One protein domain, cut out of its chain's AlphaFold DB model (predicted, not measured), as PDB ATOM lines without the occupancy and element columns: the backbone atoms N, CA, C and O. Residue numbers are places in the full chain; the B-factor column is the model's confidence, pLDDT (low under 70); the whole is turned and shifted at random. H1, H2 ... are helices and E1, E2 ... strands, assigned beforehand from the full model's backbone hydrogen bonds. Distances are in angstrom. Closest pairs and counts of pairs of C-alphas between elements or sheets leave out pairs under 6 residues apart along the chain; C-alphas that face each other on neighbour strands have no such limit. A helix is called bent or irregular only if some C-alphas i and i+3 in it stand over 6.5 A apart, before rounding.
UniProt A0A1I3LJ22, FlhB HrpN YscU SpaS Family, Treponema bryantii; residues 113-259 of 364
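AT A GLANCE: This is residues 113 to 259 of the 364 residues of the protein "FlhB HrpN YscU SpaS Family" of Treponema bryantii (UniProt A0A1I3LJ22). A twisted sheet of five strands has two helices, H2 and H3, lying along its strands over one face, and a longer helix, H1, runs past the E5 side of the sheet and crosses H3 at a slant. H1 and H3 make the long axis, and residues 144 to 149, where H1 ends and the link to H2 begins, stick out. The printed part has 147 residues, with three named helices and five named strands in the order H1, H2, E1, E2, E3, E4, E5, H3. The sheet runs E1, E2, E3, E4, E5, antiparallel throughout, and the class is mixed, helices and strands. The whole is compact, with a radius of gyration of the C-alphas of 16.4 A and spans of 53 by 38 by 25 A.

IN THESE COORDINATES: H1, residues 113 to 144, begins at C-alpha 113 (56.948, 11.886, -14.432) and is 46.6 A long. H2, residues 156 to 171, measures 22.1 A. The strands are E1, residues 174 to 180; E2, residues 185 to 194, 29.1 A; E3, residues 199 to 208, 28.9 A; E4, residues 213 to 217; and E5, residues 222 to 226. H3, residues 227 to 257, is 43.1 A long and ends at C-alpha 257 (42.625, 9.072, -20.198). H3 is irregular, with C-alphas 228 and 231 8.1 A apart, and it has a kink of 29 degrees near residue 250.

HOW THE PARTS SIT: The strands form a meander, each the antiparallel neighbour of the one before, with E1 and E5 as edge strands. Within hydrogen-bond range are N 176 and O 189 of hairpin E1 and E2, 2.9 A; N 188 and O 205 of hairpin E2 and E3, 2.7 A; N 206 and O 215 of hairpin E3 and E4, 2.7 A; and N 214 and O 225 of hairpin E4 and E5, 2.8 A. H1, H2 and H3 with the sheet form two layers, helices on one face of a sheet. H2 runs along the strands over E2 and E3, at a height over the sheet of 9.3 A. H3 runs along the strands at a height of 6.8 A, over E4 and, only just, over E3 and E5, with 3 of its C-alphas falling on each of these two. The closest C-alphas of E3 and H3 are those of Val 203 and Ile 241, 7.0 A. H2 and H3 touch at a shallow tilt of 22 degrees, the same way, closest at the C-alphas of Pro 156 and Thr 230, 5.6 A. H1 and H3 touch at a steep tilt of 40 degrees, opposite ways, closest at the C-alphas of Ala 135 and Leu 240, 5.5 A. H1 and H2 are apart. In H1 every O i to N i+4 pair is within hydrogen-bond range; in H2 10 of 12 are, in H3 24 of 27.

THE WHOLE: The C-alphas farthest apart, those of Asp 113 and Ala 154, are 54.2 A apart. The printed part has no cut. The link from H1 to H2, 11 residues, is long. The mean pLDDT of the printed part is 84.4, and 15 residues are under 70, among them residues 147 to 153.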
ATOM      1  N   ASP A 113      57.722  11.039 -13.528       71.56
ATOM      2  CA  ASP A 113      56.948  11.886 -14.432       71.56
ATOM      3  C   ASP A 113      57.616  12.055 -15.810       71.56
ATOM      4  O   ASP A 113      56.920  12.073 -16.824       71.56
ATOM      5  N   GLU A 114      58.950  12.120 -15.877       72.38
ATOM      6  CA  GLU A 114      59.703  12.207 -17.136       72.38
ATOM      7  C   GLU A 114      59.686  10.863 -17.881       72.38
ATOM      8  O   GLU A 114      59.362  10.824 -19.071       72.38
ATOM      9  N   GLU A 115      59.900   9.747 -17.169       70.94
ATOM     10  CA  GLU A 115      59.782   8.397 -17.746       70.94
ATOM     11  C   GLU A 115      58.355   8.146 -18.276       70.94
ATOM     12  O   GLU A 115      58.166   7.610 -19.372       70.94
ATOM     13  N   LEU A 116      57.333   8.569 -17.522       72.50
ATOM     14  CA  LEU A 116      55.930   8.466 -17.920       72.50
ATOM     15  C   LEU A 116      55.623   9.330 -19.152       72.50
ATOM     16  O   LEU A 116      54.970   8.850 -20.079       72.50
ATOM     17  N   TYR A 117      56.098  10.579 -19.189       72.56
ATOM     18  CA  TYR A 117      55.920  11.472 -20.336       72.56
ATOM     19  C   TYR A 117      56.558  10.899 -21.608       72.56
ATOM     20  O   TYR A 117      55.926  10.879 -22.672       72.56
ATOM     21  N   ASN A 118      57.779  10.372 -21.494       71.12
ATOM     22  CA  ASN A 118      58.487   9.721 -22.591       71.12
ATOM     23  C   ASN A 118      57.696   8.517 -23.125       71.12
ATOM     24  O   ASN A 118      57.484   8.398 -24.336       71.12
ATOM     25  N   ASP A 119      57.181   7.663 -22.238       73.00
ATOM     26  CA  ASP A 119      56.344   6.525 -22.616       73.00
ATOM     27  C   ASP A 119      55.051   6.945 -23.323       73.00
ATOM     28  O   ASP A 119      54.707   6.384 -24.368       73.00
ATOM     29  N   VAL A 120      54.331   7.932 -22.778       73.75
ATOM     30  CA  VAL A 120      53.099   8.459 -23.386       73.75
ATOM     31  C   VAL A 120      53.399   8.992 -24.784       73.75
ATOM     32  O   VAL A 120      52.716   8.628 -25.743       73.75
ATOM     33  N   THR A 121      54.470   9.764 -24.934       74.62
ATOM     34  CA  THR A 121      54.901  10.330 -26.218       74.62
ATOM     35  C   THR A 121      55.223   9.238 -27.241       74.62
ATOM     36  O   THR A 121      54.704   9.256 -28.362       74.62
ATOM     37  N   ILE A 122      56.018   8.232 -26.854       76.50
ATOM     38  CA  ILE A 122      56.348   7.079 -27.708       76.50
ATOM     39  C   ILE A 122      55.072   6.400 -28.204       76.50
ATOM     40  O   ILE A 122      54.954   6.050 -29.382       76.50
ATOM     41  N   GLN A 123      54.111   6.206 -27.313       76.25
ATOM     42  CA  GLN A 123      52.871   5.527 -27.636       76.25
ATOM     43  C   GLN A 123      51.953   6.356 -28.539       76.25
ATOM     44  O   GLN A 123      51.365   5.811 -29.475       76.25
ATOM     45  N   LEU A 124      51.876   7.671 -28.326       78.12
ATOM     46  CA  LEU A 124      51.153   8.583 -29.214       78.12
ATOM     47  C   LEU A 124      51.724   8.535 -30.638       78.12
ATOM     48  O   LEU A 124      50.964   8.463 -31.608       78.12
ATOM     49  N   TYR A 125      53.048   8.450 -30.793       80.31
ATOM     50  CA  TYR A 125      53.667   8.251 -32.109       80.31
ATOM     51  C   TYR A 125      53.359   6.878 -32.719       80.31
ATOM     52  O   TYR A 125      53.145   6.758 -33.932       80.31
ATOM     53  N   GLN A 126      53.291   5.819 -31.909       81.62
ATOM     54  CA  GLN A 126      52.859   4.506 -32.398       81.62
ATOM     55  C   GLN A 126      51.404   4.541 -32.882       81.62
ATOM     56  O   GLN A 126      51.094   3.992 -33.947       81.62
ATOM     57  N   LEU A 127      50.532   5.221 -32.138       82.88
ATOM     58  CA  LEU A 127      49.134   5.434 -32.483       82.88
ATOM     59  C   LEU A 127      48.998   6.203 -33.803       82.88
ATOM     60  O   LEU A 127      48.315   5.735 -34.719       82.88
ATOM     61  N   GLU A 128      49.726   7.314 -33.950       84.19
ATOM     62  CA  GLU A 128      49.803   8.081 -35.197       84.19
ATOM     63  C   GLU A 128      50.212   7.171 -36.366       84.19
ATOM     64  O   GLU A 128      49.540   7.141 -37.403       84.19
ATOM     65  N   SER A 129      51.256   6.350 -36.194       85.00
ATOM     66  CA  SER A 129      51.718   5.407 -37.221       85.00
ATOM     67  C   SER A 129      50.621   4.438 -37.664       85.00
ATOM     68  O   SER A 129      50.456   4.173 -38.862       85.00
ATOM     69  N   VAL A 130      49.857   3.898 -36.713       86.75
ATOM     70  CA  VAL A 130      48.752   2.973 -36.986       86.75
ATOM     71  C   VAL A 130      47.639   3.676 -37.758       86.75
ATOM     72  O   VAL A 130      47.200   3.155 -38.791       86.75
ATOM     73  N   VAL A 131      47.210   4.855 -37.306       87.38
ATOM     74  CA  VAL A 131      46.156   5.648 -37.957       87.38
ATOM     75  C   VAL A 131      46.563   6.023 -39.385       87.38
ATOM     76  O   VAL A 131      45.800   5.810 -40.331       87.38
ATOM     77  N   CYS A 132      47.805   6.458 -39.589       87.50
ATOM     78  CA  CYS A 132      48.306   6.847 -40.908       87.50
ATOM     79  C   CYS A 132      48.377   5.662 -41.882       87.50
ATOM     80  O   CYS A 132      47.984   5.784 -43.044       87.50
ATOM     81  N   LYS A 133      48.778   4.472 -41.415       88.69
ATOM     82  CA  LYS A 133      48.742   3.243 -42.233       88.69
ATOM     83  C   LYS A 133      47.316   2.845 -42.620       88.69
ATOM     84  O   LYS A 133      47.084   2.353 -43.728       88.69
ATOM     85  N   ARG A 134      46.332   3.052 -41.736       89.62
ATOM     86  CA  ARG A 134      44.911   2.839 -42.072       89.62
ATOM     87  C   ARG A 134      44.440   3.846 -43.118       89.62
ATOM     88  O   ARG A 134      43.754   3.443 -44.061       89.62
ATOM     89  N   ALA A 135      44.823   5.114 -42.983       89.81
ATOM     90  CA  ALA A 135      44.517   6.167 -43.947       89.81
ATOM     91  C   ALA A 135      45.075   5.832 -45.342       89.81
ATOM     92  O   ALA A 135      44.342   5.877 -46.333       89.81
ATOM     93  N   GLU A 136      46.325   5.369 -45.421       91.00
ATOM     94  CA  GLU A 136      46.929   4.915 -46.677       91.00
ATOM     95  C   GLU A 136      46.163   3.745 -47.299       91.00
ATOM     96  O   GLU A 136      45.847   3.754 -48.491       91.00
ATOM     97  N   LYS A 137      45.799   2.748 -46.487       90.94
ATOM     98  CA  LYS A 137      45.002   1.610 -46.951       90.94
ATOM     99  C   LYS A 137      43.635   2.057 -47.485       90.94
ATOM    100  O   LYS A 137      43.200   1.559 -48.526       90.94
ATOM    101  N   LYS A 138      42.960   2.993 -46.806       90.00
ATOM    102  CA  LYS A 138      41.680   3.574 -47.254       90.00
ATOM    103  C   LYS A 138      41.835   4.278 -48.600       90.00
ATOM    104  O   LYS A 138      41.016   4.052 -49.494       90.00
ATOM    105  N   PHE A 139      42.893   5.074 -48.763       91.75
ATOM    106  CA  PHE A 139      43.209   5.732 -50.028       91.75
ATOM    107  C   PHE A 139      43.419   4.712 -51.153       91.75
ATOM    108  O   PHE A 139      42.736   4.780 -52.170       91.75
ATOM    109  N   LEU A 140      44.270   3.703 -50.945       89.06
ATOM    110  CA  LEU A 140      44.553   2.666 -51.945       89.06
ATOM    111  C   LEU A 140      43.294   1.912 -52.406       89.06
ATOM    112  O   LEU A 140      43.136   1.641 -53.596       89.06
ATOM    113  N   ILE A 141      42.368   1.608 -51.490       86.25
ATOM    114  CA  ILE A 141      41.087   0.960 -51.823       86.25
ATOM    115  C   ILE A 141      40.191   1.888 -52.656       86.25
ATOM    116  O   ILE A 141      39.495   1.423 -53.563       86.25
ATOM    117  N   LYS A 142      40.170   3.189 -52.343       85.00
ATOM    118  CA  LYS A 142      39.389   4.190 -53.084       85.00
ATOM    119  C   LYS A 142      39.949   4.385 -54.492       85.00
ATOM    120  O   LYS A 142      39.175   4.418 -55.447       85.00
ATOM    121  N   GLU A 143      41.270   4.433 -54.615       81.44
ATOM    122  CA  GLU A 143      41.969   4.595 -55.888       81.44
ATOM    123  C   GLU A 143      41.803   3.396 -56.808       81.44
ATOM    124  O   GLU A 143      41.460   3.577 -57.973       81.44
ATOM    125  N   ALA A 144      41.895   2.169 -56.287       69.50
ATOM    126  CA  ALA A 144      41.628   0.960 -57.070       69.50
ATOM    127  C   ALA A 144      40.254   0.986 -57.777       69.50
ATOM    128  O   ALA A 144      40.082   0.374 -58.828       69.50
ATOM    129  N   LYS A 145      39.278   1.728 -57.232       73.81
ATOM    130  CA  LYS A 145      37.939   1.903 -57.819       73.81
ATOM    131  C   LYS A 145      37.856   3.042 -58.847       73.81
ATOM    132  O   LYS A 145      36.904   3.073 -59.621       73.81
ATOM    133  N   LYS A 146      38.813   3.975 -58.856       74.62
ATOM    134  CA  LYS A 146      38.792   5.228 -59.636       74.62
ATOM    135  C   LYS A 146      39.684   5.238 -60.884       74.62
ATOM    136  O   LYS A 146      39.658   6.239 -61.594       74.62
ATOM    137  N   ILE A 147      40.390   4.147 -61.212       57.16
ATOM    138  CA  ILE A 147      41.400   4.016 -62.302       57.16
ATOM    139  C   ILE A 147      40.913   4.406 -63.733       57.16
ATOM    140  O   ILE A 147      41.652   4.297 -64.703       57.16
ATOM    141  N   LYS A 148      39.705   4.952 -63.922       54.41
ATOM    142  CA  LYS A 148      39.195   5.423 -65.225       54.41
ATOM    143  C   LYS A 148      39.217   6.936 -65.474       54.41
ATOM    144  O   LYS A 148      38.808   7.336 -66.558       54.41
ATOM    145  N   VAL A 149      39.679   7.787 -64.554       55.62
ATOM    146  CA  VAL A 149      39.655   9.250 -64.778       55.62
ATOM    147  C   VAL A 149      41.040   9.863 -64.586       55.62
ATOM    148  O   VAL A 149      41.380  10.347 -63.512       55.62
ATOM    149  N   GLN A 150      41.847   9.855 -65.649       57.03
ATOM    150  CA  GLN A 150      43.037  10.703 -65.749       57.03
ATOM    151  C   GLN A 150      42.628  12.050 -66.349       57.03
ATOM    152  O   GLN A 150      42.530  12.191 -67.565       57.03
ATOM    153  N   SER A 151      42.396  13.054 -65.505       57.78
ATOM    154  CA  SER A 151      42.493  14.447 -65.945       57.78
ATOM    155  C   SER A 151      43.853  14.977 -65.508       57.78
ATOM    156  O   SER A 151      44.077  15.220 -64.321       57.78
ATOM    157  N   SER A 152      44.763  15.142 -66.464       64.75
ATOM    158  CA  SER A 152      45.972  15.940 -66.266       64.75
ATOM    159  C   SER A 152      45.538  17.356 -65.878       64.75
ATOM    160  O   SER A 152      44.850  18.036 -66.638       64.75
ATOM    161  N   ALA A 153      45.898  17.797 -64.671       64.88
ATOM    162  CA  ALA A 153      45.796  19.208 -64.338       64.88
ATOM    163  C   ALA A 153      46.834  19.950 -65.189       64.88
ATOM    164  O   ALA A 153      48.021  19.644 -65.107       64.88
ATOM    165  N   ALA A 154      46.400  20.930 -65.984       75.31
ATOM    166  CA  ALA A 154      47.298  21.699 -66.850       75.31
ATOM    167  C   ALA A 154      48.388  22.453 -66.061       75.31
ATOM    168  O   ALA A 154      49.405  22.841 -66.633       75.31
ATOM    169  N   LYS A 155      48.180  22.664 -64.751       92.25
ATOM    170  CA  LYS A 155      49.092  23.377 -63.850       92.25
ATOM    171  C   LYS A 155      49.101  22.763 -62.434       92.25
ATOM    172  O   LYS A 155      48.352  23.213 -61.565       92.25
ATOM    173  N   PRO A 156      49.942  21.740 -62.193       91.25
ATOM    174  CA  PRO A 156      50.079  21.038 -60.912       91.25
ATOM    175  C   PRO A 156      50.197  21.942 -59.679       91.25
ATOM    176  O   PRO A 156      49.468  21.781 -58.703       91.25
ATOM    177  N   LEU A 157      51.090  22.932 -59.734       94.38
ATOM    178  CA  LEU A 157      51.370  23.802 -58.595       94.38
ATOM    179  C   LEU A 157      50.175  24.692 -58.229       94.38
ATOM    180  O   LEU A 157      49.789  24.725 -57.064       94.38
ATOM    181  N   GLU A 158      49.564  25.360 -59.213       95.56
ATOM    182  CA  GLU A 158      48.380  26.209 -58.994       95.56
ATOM    183  C   GLU A 158      47.219  25.392 -58.403       95.56
ATOM    184  O   GLU A 158      46.484  25.867 -57.533       95.56
ATOM    185  N   PHE A 159      47.087  24.129 -58.826       94.88
ATOM    186  CA  PHE A 159      46.075  23.222 -58.296       94.88
ATOM    187  C   PHE A 159      46.308  22.914 -56.809       94.88
ATOM    188  O   PHE A 159      45.370  23.021 -56.020       94.88
ATOM    189  N   ILE A 160      47.541  22.590 -56.400       95.31
ATOM    190  CA  ILE A 160      47.869  22.343 -54.983       95.31
ATOM    191  C   ILE A 160      47.723  23.620 -54.150       95.31
ATOM    192  O   ILE A 160      47.101  23.578 -53.090       95.31
ATOM    193  N   GLN A 161      48.218  24.759 -54.649       95.94
ATOM    194  CA  GLN A 161      48.097  26.065 -53.986       95.94
ATOM    195  C   GLN A 161      46.644  26.472 -53.743       95.94
ATOM    196  O   GLN A 161      46.354  27.128 -52.751       95.94
ATOM    197  N   THR A 162      45.727  26.063 -54.621       96.44
ATOM    198  CA  THR A 162      44.290  26.318 -54.452       96.44
ATOM    199  C   THR A 162      43.627  25.295 -53.530       96.44
ATOM    200  O   THR A 162      42.681  25.624 -52.814       96.44
ATOM    201  N   ALA A 163      44.071  24.037 -53.570       96.50
ATOM    202  CA  ALA A 163      43.448  22.953 -52.824       96.50
ATOM    203  C   ALA A 163      43.820  22.957 -51.337       96.50
ATOM    204  O   ALA A 163      42.939  22.746 -50.509       96.50
ATOM    205  N   ILE A 164      45.088  23.192 -50.990       96.06
ATOM    206  CA  ILE A 164      45.565  23.082 -49.603       96.06
ATOM    207  C   ILE A 164      44.895  24.074 -48.647       96.06
ATOM    208  O   ILE A 164      44.422  23.608 -47.615       96.06
ATOM    209  N   PRO A 165      44.740  25.373 -48.972       96.31
ATOM    210  CA  PRO A 165      44.033  26.304 -48.093       96.31
ATOM    211  C   PRO A 165      42.598  25.861 -47.790       96.31
ATOM    212  O   PRO A 165      42.156  25.942 -46.652       96.31
ATOM    213  N   LYS A 166      41.893  25.313 -48.792       96.94
ATOM    214  CA  LYS A 166      40.531  24.787 -48.616       96.94
ATOM    215  C   LYS A 166      40.509  23.564 -47.705       96.94
ATOM    216  O   LYS A 166      39.637  23.448 -46.861       96.94
ATOM    217  N   ILE A 167      41.470  22.653 -47.873       95.31
ATOM    218  CA  ILE A 167      41.597  21.471 -47.008       95.31
ATOM    219  C   ILE A 167      41.876  21.894 -45.568       95.31
ATOM    220  O   ILE A 167      41.250  21.371 -44.652       95.31
ATOM    221  N   ALA A 168      42.808  22.829 -45.386       93.69
ATOM    222  CA  ALA A 168      43.192  23.374 -44.094       93.69
ATOM    223  C   ALA A 168      41.979  23.997 -43.378       93.69
ATOM    224  O   ALA A 168      41.649  23.584 -42.270       93.69
ATOM    225  N   GLU A 169      41.229  24.861 -44.070       93.88
ATOM    226  CA  GLU A 169      39.980  25.456 -43.576       93.88
ATOM    227  C   GLU A 169      38.914  24.401 -43.226       93.88
ATOM    228  O   GLU A 169      38.357  24.426 -42.132       93.88
ATOM    229  N   GLU A 170      38.663  23.427 -44.110       93.88
ATOM    230  CA  GLU A 170      37.673  22.357 -43.895       93.88
ATOM    231  C   GLU A 170      38.006  21.454 -42.694       93.88
ATOM    232  O   GLU A 170      37.111  20.828 -42.123       93.88
ATOM    233  N   THR A 171      39.286  21.338 -42.334       89.88
ATOM    234  CA  THR A 171      39.772  20.388 -41.320       89.88
ATOM    235  C   THR A 171      40.270  21.050 -40.038       89.88
ATOM    236  O   THR A 171      40.543  20.338 -39.071       89.88
ATOM    237  N   GLY A 172      40.354  22.383 -40.003       90.12
ATOM    238  CA  GLY A 172      40.911  23.139 -38.880       90.12
ATOM    239  C   GLY A 172      42.426  22.984 -38.725       90.12
ATOM    240  O   GLY A 172      42.924  23.041 -37.605       90.12
ATOM    241  N   PHE A 173      43.146  22.723 -39.818       91.69
ATOM    242  CA  PHE A 173      44.610  22.729 -39.834       91.69
ATOM    243  C   PHE A 173      45.109  24.134 -40.168       91.69
ATOM    244  O   PHE A 173      44.576  24.788 -41.065       91.69
ATOM    245  N   ASP A 174      46.178  24.558 -39.511       92.19
ATOM    246  CA  ASP A 174      46.985  25.671 -39.982       92.19
ATOM    247  C   ASP A 174      47.813  25.219 -41.180       92.19
ATOM    248  O   ASP A 174      48.143  24.038 -41.329       92.19
ATOM    249  N   TYR A 175      48.159  26.152 -42.065       94.06
ATOM    250  CA  TYR A 175      49.054  25.843 -43.169       94.06
ATOM    251  C   TYR A 175      50.055  26.958 -43.442       94.06
ATOM    252  O   TYR A 175      49.769  28.147 -43.308       94.06
ATOM    253  N   ARG A 176      51.241  26.558 -43.900       92.94
ATOM    254  CA  ARG A 176      52.291  27.463 -44.378       92.94
ATOM    255  C   ARG A 176      52.870  26.954 -45.688       92.94
ATOM    256  O   ARG A 176      53.008  25.748 -45.900       92.94
ATOM    257  N   VAL A 177      53.236  27.889 -46.560       92.81
ATOM    258  CA  VAL A 177      53.862  27.593 -47.852       92.81
ATOM    259  C   VAL A 177      55.279  28.145 -47.858       92.81
ATOM    260  O   VAL A 177      55.491  29.319 -47.563       92.81
ATOM    261  N   ILE A 178      56.245  27.306 -48.216       89.94
ATOM    262  CA  ILE A 178      57.657  27.672 -48.318       89.94
ATOM    263  C   ILE A 178      58.105  27.429 -49.756       89.94
ATOM    264  O   ILE A 178      57.942  26.336 -50.297       89.94
ATOM    265  N   HIS A 179      58.665  28.456 -50.393       90.94
ATOM    266  CA  HIS A 179      59.248  28.346 -51.726       90.94
ATOM    267  C   HIS A 179      60.770  28.368 -51.622       90.94
ATOM    268  O   HIS A 179      61.357  29.364 -51.198       90.94
ATOM    269  N   ASN A 180      61.414  27.283 -52.048       82.50
ATOM    270  CA  ASN A 180      62.863  27.214 -52.124       82.50
ATOM    271  C   ASN A 180      63.320  27.408 -53.572       82.50
ATOM    272  O   ASN A 180      63.473  26.449 -54.330       82.50
ATOM    273  N   ALA A 181      63.575  28.666 -53.944       85.19
ATOM    274  CA  ALA A 181      63.977  29.032 -55.302       85.19
ATOM    275  C   ALA A 181      65.256  28.310 -55.762       85.19
ATOM    276  O   ALA A 181      65.342  27.888 -56.911       85.19
ATOM    277  N   SER A 182      66.224  28.109 -54.858       77.75
ATOM    278  CA  SER A 182      67.481  27.415 -55.179       77.75
ATOM    279  C   SER A 182      67.281  25.939 -55.532       77.75
ATOM    280  O   SER A 182      68.083  25.367 -56.268       77.75
ATOM    281  N   LYS A 183      66.201  25.332 -55.026       76.19
ATOM    282  CA  LYS A 183      65.870  23.917 -55.227       76.19
ATOM    283  C   LYS A 183      64.698  23.702 -56.184       76.19
ATOM    284  O   LYS A 183      64.415  22.564 -56.534       76.19
ATOM    285  N   GLY A 184      64.005  24.763 -56.600       86.00
ATOM    286  CA  GLY A 184      62.793  24.653 -57.412       86.00
ATOM    287  C   GLY A 184      61.689  23.842 -56.726       86.00
ATOM    288  O   GLY A 184      60.971  23.099 -57.401       86.00
ATOM    289  N   THR A 185      61.582  23.942 -55.395       87.31
ATOM    290  CA  THR A 185      60.578  23.221 -54.602       87.31
ATOM    291  C   THR A 185      59.560  24.164 -53.970       87.31
ATOM    292  O   THR A 185      59.889  25.271 -53.537       87.31
ATOM    293  N   TYR A 186      58.315  23.696 -53.898       92.56
ATOM    294  CA  TYR A 186      57.241  24.319 -53.126       92.56
ATOM    295  C   TYR A 186      56.771  23.346 -52.066       92.56
ATOM    296  O   TYR A 186      56.353  22.232 -52.376       92.56
ATOM    297  N   GLU A 187      56.833  23.776 -50.822       90.75
ATOM    298  CA  GLU A 187      56.525  22.958 -49.667       90.75
ATOM    299  C   GLU A 187      55.292  23.524 -48.979       90.75
ATOM    300  O   GLU A 187      55.196  24.721 -48.721       90.75
ATOM    301  N   PHE A 188      54.349  22.648 -48.693       93.62
ATOM    302  CA  PHE A 188      53.085  22.951 -48.060       93.62
ATOM    303  C   PHE A 188      53.037  22.154 -46.769       93.62
ATOM    304  O   PHE A 188      52.949  20.926 -46.796       93.62
ATOM    305  N   TYR A 189      53.124  22.852 -45.650       90.75
ATOM    306  CA  TYR A 189      52.996  22.257 -44.328       90.75
ATOM    307  C   TYR A 189      51.591  22.518 -43.852       90.75
ATOM    308  O   TYR A 189      51.143  23.660 -43.909       90.75
ATOM    309  N   MET A 190      50.923  21.469 -43.404       93.31
ATOM    310  CA  MET A 190      49.649  21.551 -42.717       93.31
ATOM    311  C   MET A 190      49.880  20.989 -41.323       93.31
ATOM    312  O   MET A 190      50.357  19.860 -41.223       93.31
ATOM    313  N   GLU A 191      49.576  21.751 -40.280       90.25
ATOM    314  CA  GLU A 191      49.762  21.340 -38.887       90.25
ATOM    315  C   GLU A 191      48.534  21.677 -38.031       90.25
ATOM    316  O   GLU A 191      47.777  22.593 -38.335       90.25
ATOM    317  N   THR A 192      48.292  20.896 -36.986       87.25
ATOM    318  CA  THR A 192      47.312  21.184 -35.935       87.25
ATOM    319  C   THR A 192      47.896  20.702 -34.616       87.25
ATOM    320  O   THR A 192      48.634  19.717 -34.599       87.25
ATOM    321  N   ILE A 193      47.593  21.392 -33.523       82.12
ATOM    322  CA  ILE A 193      48.059  21.024 -32.185       82.12
ATOM    323  C   ILE A 193      46.861  20.488 -31.406       82.12
ATOM    324  O   ILE A 193      45.764  21.048 -31.455       82.12
ATOM    325  N   LEU A 194      47.057  19.354 -30.739       76.81
ATOM    326  CA  LEU A 194      46.148  18.858 -29.716       76.81
ATOM    327  C   LEU A 194      46.624  19.435 -28.384       76.81
ATOM    328  O   LEU A 194      47.427  18.807 -27.694       76.81
ATOM    329  N   ASP A 195      46.181  20.660 -28.084       71.56
ATOM    330  CA  ASP A 195      46.657  21.462 -26.948       71.56
ATOM    331  C   ASP A 195      46.566  20.706 -25.616       71.56
ATOM    332  O   ASP A 195      47.421  20.873 -24.750       71.56
ATOM    333  N   GLU A 196      45.563  19.833 -25.453       66.50
ATOM    334  CA  GLU A 196      45.386  19.039 -24.234       66.50
ATOM    335  C   GLU A 196      46.538  18.057 -23.965       66.50
ATOM    336  O   GLU A 196      46.702  17.607 -22.834       66.50
ATOM    337  N   TYR A 197      47.326  17.722 -24.990       65.88
ATOM    338  CA  TYR A 197      48.356  16.682 -24.937       65.88
ATOM    339  C   TYR A 197      49.726  17.154 -25.421       65.88
ATOM    340  O   TYR A 197      50.627  16.327 -25.538       65.88
ATOM    341  N   ASP A 198      49.865  18.445 -25.747       69.19
ATOM    342  CA  ASP A 198      51.054  19.015 -26.395       69.19
ATOM    343  C   ASP A 198      51.527  18.158 -27.588       69.19
ATOM    344  O   ASP A 198      52.711  17.896 -27.797       69.19
ATOM    345  N   PHE A 199      50.556  17.638 -28.348       76.12
ATOM    346  CA  PHE A 199      50.806  16.702 -29.436       76.12
ATOM    347  C   PHE A 199      50.467  17.353 -30.766       76.12
ATOM    348  O   PHE A 199      49.303  17.610 -31.087       76.12
ATOM    349  N   ASP A 200      51.492  17.604 -31.566       81.56
ATOM    350  CA  ASP A 200      51.333  18.150 -32.897       81.56
ATOM    351  C   ASP A 200      50.953  17.050 -33.898       81.56
ATOM    352  O   ASP A 200      51.319  15.879 -33.792       81.56
ATOM    353  N   LEU A 201      50.201  17.431 -34.915       83.31
ATOM    354  CA  LEU A 201      49.797  16.596 -36.031       83.31
ATOM    355  C   LEU A 201      50.123  17.355 -37.299       83.31
ATOM    356  O   LEU A 201      49.587  18.437 -37.507       83.31
ATOM    357  N   TRP A 202      50.933  16.785 -38.185       87.62
ATOM    358  CA  TRP A 202      51.266  17.463 -39.433       87.62
ATOM    359  C   TRP A 202      51.247  16.544 -40.645       87.62
ATOM    360  O   TRP A 202      51.476  15.337 -40.579       87.62
ATOM    361  N   VAL A 203      50.980  17.156 -41.791       91.25
ATOM    362  CA  VAL A 203      51.118  16.567 -43.119       91.25
ATOM    363  C   VAL A 203      51.876  17.568 -43.975       91.25
ATOM    364  O   VAL A 203      51.517  18.740 -44.063       91.25
ATOM    365  N   MET A 204      52.929  17.105 -44.635       92.00
ATOM    366  CA  MET A 204      53.696  17.891 -45.588       92.00
ATOM    367  C   MET A 204      53.429  17.392 -47.001       92.00
ATOM    368  O   MET A 204      53.440  16.187 -47.261       92.00
ATOM    369  N   ALA A 205      53.258  18.330 -47.926       93.44
ATOM    370  CA  ALA A 205      53.348  18.083 -49.353       93.44
ATOM    371  C   ALA A 205      54.491  18.911 -49.954       93.44
ATOM    372  O   ALA A 205      54.611  20.095 -49.668       93.44
ATOM    373  N   MET A 206      55.327  18.320 -50.800       92.06
ATOM    374  CA  MET A 206      56.409  19.006 -51.503       92.06
ATOM    375  C   MET A 206      56.304  18.748 -52.999       92.06
ATOM    376  O   MET A 206      56.393  17.610 -53.451       92.06
ATOM    377  N   VAL A 207      56.156  19.816 -53.771       92.94
ATOM    378  CA  VAL A 207      56.213  19.797 -55.232       92.94
ATOM    379  C   VAL A 207      57.651  20.078 -55.647       92.94
ATOM    380  O   VAL A 207      58.163  21.164 -55.385       92.94
ATOM    381  N   SER A 208      58.297  19.107 -56.289       89.38
ATOM    382  CA  SER A 208      59.655  19.222 -56.824       89.38
ATOM    383  C   SER A 208      59.593  19.342 -58.341       89.38
ATOM    384  O   SER A 208      59.311  18.369 -59.046       89.38
ATOM    385  N   MET A 209      59.852  20.548 -58.852       89.62
ATOM    386  CA  MET A 209      59.929  20.783 -60.295       89.62
ATOM    387  C   MET A 209      61.116  20.047 -60.939       89.62
ATOM    388  O   MET A 209      60.917  19.479 -62.012       89.62
ATOM    389  N   PRO A 210      62.316  19.976 -60.324       85.88
ATOM    390  CA  PRO A 210      63.420  19.195 -60.884       85.88
ATOM    391  C   PRO A 210      63.116  17.698 -60.983       85.88
ATOM    392  O   PRO A 210      63.439  17.082 -61.995       85.88
ATOM    393  N   ASP A 211      62.455  17.123 -59.972       84.25
ATOM    394  CA  ASP A 211      62.148  15.685 -59.963       84.25
ATOM    395  C   ASP A 211      60.890  15.332 -60.760       84.25
ATOM    396  O   ASP A 211      60.629  14.151 -60.975       84.25
ATOM    397  N   GLN A 212      60.092  16.332 -61.155       91.38
ATOM    398  CA  GLN A 212      58.748  16.154 -61.717       91.38
ATOM    399  C   GLN A 212      57.828  15.330 -60.799       91.38
ATOM    400  O   GLN A 212      56.977  14.565 -61.260       91.38
ATOM    401  N   LYS A 213      57.946  15.539 -59.480       91.81
ATOM    402  CA  LYS A 213      57.227  14.765 -58.460       91.81
ATOM    403  C   LYS A 213      56.554  15.612 -57.398       91.81
ATOM    404  O   LYS A 213      56.960  16.734 -57.104       91.81
ATOM    405  N   ILE A 214      55.539  15.016 -56.786       92.44
ATOM    406  CA  ILE A 214      54.869  15.496 -55.584       92.44
ATOM    407  C   ILE A 214      55.104  14.464 -54.496       92.44
ATOM    408  O   ILE A 214      54.768  13.292 -54.639       92.44
ATOM    409  N   TYR A 215      55.667  14.911 -53.397       90.56
ATOM    410  CA  TYR A 215      55.943  14.112 -52.225       90.56
ATOM    411  C   TYR A 215      54.928  14.467 -51.151       90.56
ATOM    412  O   TYR A 215      54.715  15.645 -50.902       90.56
ATOM    413  N   VAL A 216      54.282  13.486 -50.532       92.75
ATOM    414  CA  VAL A 216      53.293  13.707 -49.472       92.75
ATOM    415  C   VAL A 216      53.567  12.751 -48.325       92.75
ATOM    416  O   VAL A 216      53.666  11.542 -48.540       92.75
ATOM    417  N   GLY A 217      53.645  13.265 -47.105       89.50
ATOM    418  CA  GLY A 217      53.876  12.431 -45.935       89.50
ATOM    419  C   GLY A 217      53.777  13.166 -44.608       89.50
ATOM    420  O   GLY A 217      53.462  14.350 -44.558       89.50
ATOM    421  N   ASN A 218      54.068  12.436 -43.543       86.00
ATOM    422  CA  ASN A 218      54.184  12.900 -42.160       86.00
ATOM    423  C   ASN A 218      55.321  12.143 -41.455       86.00
ATOM    424  O   ASN A 218      56.110  11.496 -42.137       86.00
ATOM    425  N   ARG A 219      55.408  12.162 -40.120       77.25
ATOM    426  CA  ARG A 219      56.445  11.429 -39.358       77.25
ATOM    427  C   ARG A 219      56.546   9.941 -39.693       77.25
ATOM    428  O   ARG A 219      57.624   9.357 -39.646       77.25
ATOM    429  N   CYS A 220      55.417   9.314 -40.004       79.44
ATOM    430  CA  CYS A 220      55.302   7.860 -40.045       79.44
ATOM    431  C   CYS A 220      55.260   7.279 -41.458       79.44
ATOM    432  O   CYS A 220      55.522   6.087 -41.643       79.44
ATOM    433  N   LEU A 221      54.856   8.083 -42.438       84.44
ATOM    434  CA  LEU A 221      54.549   7.607 -43.773       84.44
ATOM    435  C   LEU A 221      54.870   8.657 -44.825       84.44
ATOM    436  O   LEU A 221      54.588   9.840 -44.658       84.44
ATOM    437  N   PHE A 222      55.362   8.186 -45.963       86.69
ATOM    438  CA  PHE A 222      55.664   9.005 -47.116       86.69
ATOM    439  C   PHE A 222      55.286   8.313 -48.425       86.69
ATOM    440  O   PHE A 222      55.520   7.117 -48.631       86.69
ATOM    441  N   ARG A 223      54.752   9.098 -49.358       88.62
ATOM    442  CA  ARG A 223      54.363   8.675 -50.699       88.62
ATOM    443  C   ARG A 223      54.796   9.711 -51.728       88.62
ATOM    444  O   ARG A 223      54.836  10.899 -51.436       88.62
ATOM    445  N   ASN A 224      55.115   9.257 -52.935       91.50
ATOM    446  CA  ASN A 224      55.358  10.141 -54.071       91.50
ATOM    447  C   ASN A 224      54.341   9.887 -55.184       91.50
ATOM    448  O   ASN A 224      53.800   8.785 -55.291       91.50
ATOM    449  N   PHE A 225      54.111  10.928 -55.969       92.00
ATOM    450  CA  PHE A 225      53.219  10.995 -57.114       92.00
ATOM    451  C   PHE A 225      53.952  11.718 -58.241       92.00
ATOM    452  O   PHE A 225      54.765  12.607 -57.980       92.00
ATOM    453  N   GLU A 226      53.660  11.375 -59.486       92.25
ATOM    454  CA  GLU A 226      54.116  12.165 -60.631       92.25
ATOM    455  C   GLU A 226      53.356  13.507 -60.673       92.25
ATOM    456  O   GLU A 226      52.218  13.599 -60.204       92.25
ATOM    457  N   LEU A 227      53.924  14.570 -61.259       92.25
ATOM    458  CA  LEU A 227      53.200  15.854 -61.394       92.25
ATOM    459  C   LEU A 227      51.858  15.700 -62.135       92.25
ATOM    460  O   LEU A 227      50.883  16.384 -61.820       92.25
ATOM    461  N   SER A 228      51.757  14.766 -63.084       90.81
ATOM    462  CA  SER A 228      50.495  14.442 -63.764       90.81
ATOM    463  C   SER A 228      49.418  13.877 -62.829       90.81
ATOM    464  O   SER A 228      48.236  13.931 -63.158       90.81
ATOM    465  N   GLU A 229      49.804  13.366 -61.661       92.38
ATOM    466  CA  GLU A 229      48.935  12.759 -60.649       92.38
ATOM    467  C   GLU A 229      48.552  13.750 -59.536       92.38
ATOM    468  O   GLU A 229      48.130  13.349 -58.452       92.38
ATOM    469  N   THR A 230      48.653  15.060 -59.786       93.94
ATOM    470  CA  THR A 230      48.365  16.106 -58.787       93.94
ATOM    471  C   THR A 230      47.017  15.931 -58.084       93.94
ATOM    472  O   THR A 230      46.927  16.080 -56.866       93.94
ATOM    473  N   ALA A 231      45.961  15.583 -58.824       92.19
ATOM    474  CA  ALA A 231      44.641  15.360 -58.237       92.19
ATOM    475  C   ALA A 231      44.637  14.187 -57.237       92.19
ATOM    476  O   ALA A 231      43.959  14.259 -56.212       92.19
ATOM    477  N   LEU A 232      45.427  13.139 -57.501       92.44
ATOM    478  CA  LEU A 232      45.596  11.999 -56.598       92.44
ATOM    479  C   LEU A 232      46.395  12.386 -55.356       92.44
ATOM    480  O   LEU A 232      46.018  11.998 -54.255       92.44
ATOM    481  N   ALA A 233      47.452  13.185 -55.519       94.44
ATOM    482  CA  ALA A 233      48.227  13.703 -54.397       94.44
ATOM    483  C   ALA A 233      47.351  14.553 -53.459       94.44
ATOM    484  O   ALA A 233      47.378  14.361 -52.247       94.44
ATOM    485  N   VAL A 234      46.510  15.435 -54.011       95.19
ATOM    486  CA  VAL A 234      45.558  16.244 -53.230       95.19
ATOM    487  C   VAL A 234      44.517  15.374 -52.525       95.19
ATOM    488  O   VAL A 234      44.223  15.596 -51.352       95.19
ATOM    489  N   GLU A 235      43.970  14.363 -53.199       94.31
ATOM    490  CA  GLU A 235      43.040  13.420 -52.571       94.31
ATOM    491  C   GLU A 235      43.714  12.615 -51.448       94.31
ATOM    492  O   GLU A 235      43.107  12.371 -50.406       94.31
ATOM    493  N   TYR A 236      44.979  12.238 -51.628       94.62
ATOM    494  CA  TYR A 236      45.762  11.558 -50.606       94.62
ATOM    495  C   TYR A 236      45.981  12.441 -49.374       94.62
ATOM    496  O   TYR A 236      45.735  11.980 -48.261       94.62
ATOM    497  N   ILE A 237      46.341  13.718 -49.565       95.38
ATOM    498  CA  ILE A 237      46.435  14.715 -48.483       95.38
ATOM    499  C   ILE A 237      45.106  14.796 -47.723       95.38
ATOM    500  O   ILE A 237      45.095  14.681 -46.500       95.38
ATOM    501  N   LYS A 238      43.978  14.913 -48.440       94.38
ATOM    502  CA  LYS A 238      42.637  14.948 -47.832       94.38
ATOM    503  C   LYS A 238      42.356  13.718 -46.977       94.38
ATOM    504  O   LYS A 238      41.859  13.849 -45.863       94.38
ATOM    505  N   VAL A 239      42.644  12.524 -47.496       93.25
ATOM    506  CA  VAL A 239      42.400  11.269 -46.772       93.25
ATOM    507  C   VAL A 239      43.302  11.152 -45.547       93.25
ATOM    508  O   VAL A 239      42.803  10.738 -44.500       93.25
ATOM    509  N   LEU A 240      44.583  11.522 -45.659       92.12
ATOM    510  CA  LEU A 240      45.512  11.539 -44.528       92.12
ATOM    511  C   LEU A 240      45.020  12.488 -43.440       92.12
ATOM    512  O   LEU A 240      44.759  12.030 -42.336       92.12
ATOM    513  N   ILE A 241      44.806  13.767 -43.763       91.75
ATOM    514  CA  ILE A 241      44.385  14.775 -42.784       91.75
ATOM    515  C   ILE A 241      43.057  14.387 -42.151       91.75
ATOM    516  O   ILE A 241      42.957  14.345 -40.932       91.75
ATOM    517  N   LYS A 242      42.046  14.028 -42.950       90.50
ATOM    518  CA  LYS A 242      40.734  13.661 -42.416       90.50
ATOM    519  C   LYS A 242      40.810  12.446 -41.493       90.50
ATOM    520  O   LYS A 242      40.252  12.476 -40.403       90.50
ATOM    521  N   THR A 243      41.495  11.383 -41.920       88.62
ATOM    522  CA  THR A 243      41.585  10.152 -41.120       88.62
ATOM    523  C   THR A 243      42.402  10.386 -39.854       88.62
ATOM    524  O   THR A 243      41.973   9.954 -38.792       88.62
ATOM    525  N   SER A 244      43.531  11.093 -39.951       83.06
ATOM    526  CA  SER A 244      44.338  11.452 -38.787       83.06
ATOM    527  C   SER A 244      43.551  12.341 -37.829       83.06
ATOM    528  O   SER A 244      43.510  12.049 -36.648       83.06
ATOM    529  N   ASN A 245      42.838  13.356 -38.312       83.88
ATOM    530  CA  ASN A 245      42.084  14.253 -37.441       83.88
ATOM    531  C   ASN A 245      40.898  13.553 -36.751       83.88
ATOM    532  O   ASN A 245      40.679  13.740 -35.560       83.88
ATOM    533  N   GLU A 246      40.139  12.723 -37.475       85.38
ATOM    534  CA  GLU A 246      38.967  12.028 -36.926       85.38
ATOM    535  C   GLU A 246      39.344  10.851 -36.012       85.38
ATOM    536  O   GLU A 246      38.777  10.703 -34.928       85.38
ATOM    537  N   GLU A 247      40.270   9.989 -36.449       85.06
ATOM    538  CA  GLU A 247      40.663   8.808 -35.672       85.06
ATOM    539  C   GLU A 247      41.638   9.183 -34.562       85.06
ATOM    540  O   GLU A 247      41.425   8.753 -33.433       85.06
ATOM    541  N   LEU A 248      42.658  10.009 -34.834       78.25
ATOM    542  CA  LEU A 248      43.671  10.299 -33.824       78.25
ATOM    543  C   LEU A 248      43.104  11.154 -32.695       78.25
ATOM    544  O   LEU A 248      43.323  10.792 -31.555       78.25
ATOM    545  N   ARG A 249      42.290  12.192 -32.943       78.81
ATOM    546  CA  ARG A 249      41.677  12.953 -31.829       78.81
ATOM    547  C   ARG A 249      40.844  12.067 -30.906       78.81
ATOM    548  O   ARG A 249      40.892  12.206 -29.687       78.81
ATOM    549  N   LYS A 250      40.071  11.143 -31.486       80.38
ATOM    550  CA  LYS A 250      39.240  10.215 -30.717       80.38
ATOM    551  C   LYS A 250      40.092   9.203 -29.952       80.38
ATOM    552  O   LYS A 250      39.830   8.970 -28.774       80.38
ATOM    553  N   GLU A 251      41.057   8.587 -30.631       76.88
ATOM    554  CA  GLU A 251      41.919   7.572 -30.035       76.88
ATOM    555  C   GLU A 251      42.844   8.202 -28.989       76.88
ATOM    556  O   GLU A 251      42.887   7.664 -27.899       76.88
ATOM    557  N   VAL A 252      43.458   9.364 -29.236       74.12
ATOM    558  CA  VAL A 252      44.305  10.102 -28.276       74.12
ATOM    559  C   VAL A 252      43.540  10.448 -27.013       74.12
ATOM    560  O   VAL A 252      44.053  10.194 -25.937       74.12
ATOM    561  N   LYS A 253      42.297  10.934 -27.108       74.50
ATOM    562  CA  LYS A 253      41.505  11.191 -25.900       74.50
ATOM    563  C   LYS A 253      41.315   9.928 -25.063       74.50
ATOM    564  O   LYS A 253      41.626   9.910 -23.884       74.50
ATOM    565  N   THR A 254      40.840   8.855 -25.701       70.69
ATOM    566  CA  THR A 254      40.695   7.558 -25.020       70.69
ATOM    567  C   THR A 254      42.036   7.049 -24.501       70.69
ATOM    568  O   THR A 254      42.073   6.416 -23.464       70.69
ATOM    569  N   PHE A 255      43.125   7.309 -25.216       69.19
ATOM    570  CA  PHE A 255      44.455   6.830 -24.894       69.19
ATOM    571  C   PHE A 255      45.037   7.577 -23.694       69.19
ATOM    572  O   PHE A 255      45.442   6.942 -22.735       69.19
ATOM    573  N   CYS A 256      45.022   8.905 -23.691       68.56
ATOM    574  CA  CYS A 256      45.568   9.715 -22.609       68.56
ATOM    575  C   CYS A 256      44.776   9.569 -21.304       68.56
ATOM    576  O   CYS A 256      45.400   9.485 -20.249       68.56
ATOM    577  N   ASP A 257      43.447   9.417 -21.370       71.06
ATOM    578  CA  ASP A 257      42.625   9.072 -20.198       71.06
ATOM    579  C   ASP A 257      43.111   7.753 -19.538       71.06
ATOM    580  O   ASP A 257      42.991   7.558 -18.330       71.06
ATOM    581  N   GLU A 258      43.703   6.835 -20.314       64.94
ATOM    582  CA  GLU A 258      44.242   5.559 -19.820       64.94
ATOM    583  C   GLU A 258      45.649   5.679 -19.218       64.94
ATOM    584  O   GLU A 258      46.101   4.717 -18.595       64.94
ATOM    585  N   PHE A 259      46.317   6.835 -19.318       66.38
ATOM    586  CA  PHE A 259      47.669   7.055 -18.780       66.38
ATOM    587  C   PHE A 259      47.768   8.150 -17.713       66.38
ATOM    588  O   PHE A 259      48.874   8.461 -17.275       66.38
TER     589      PHE A 259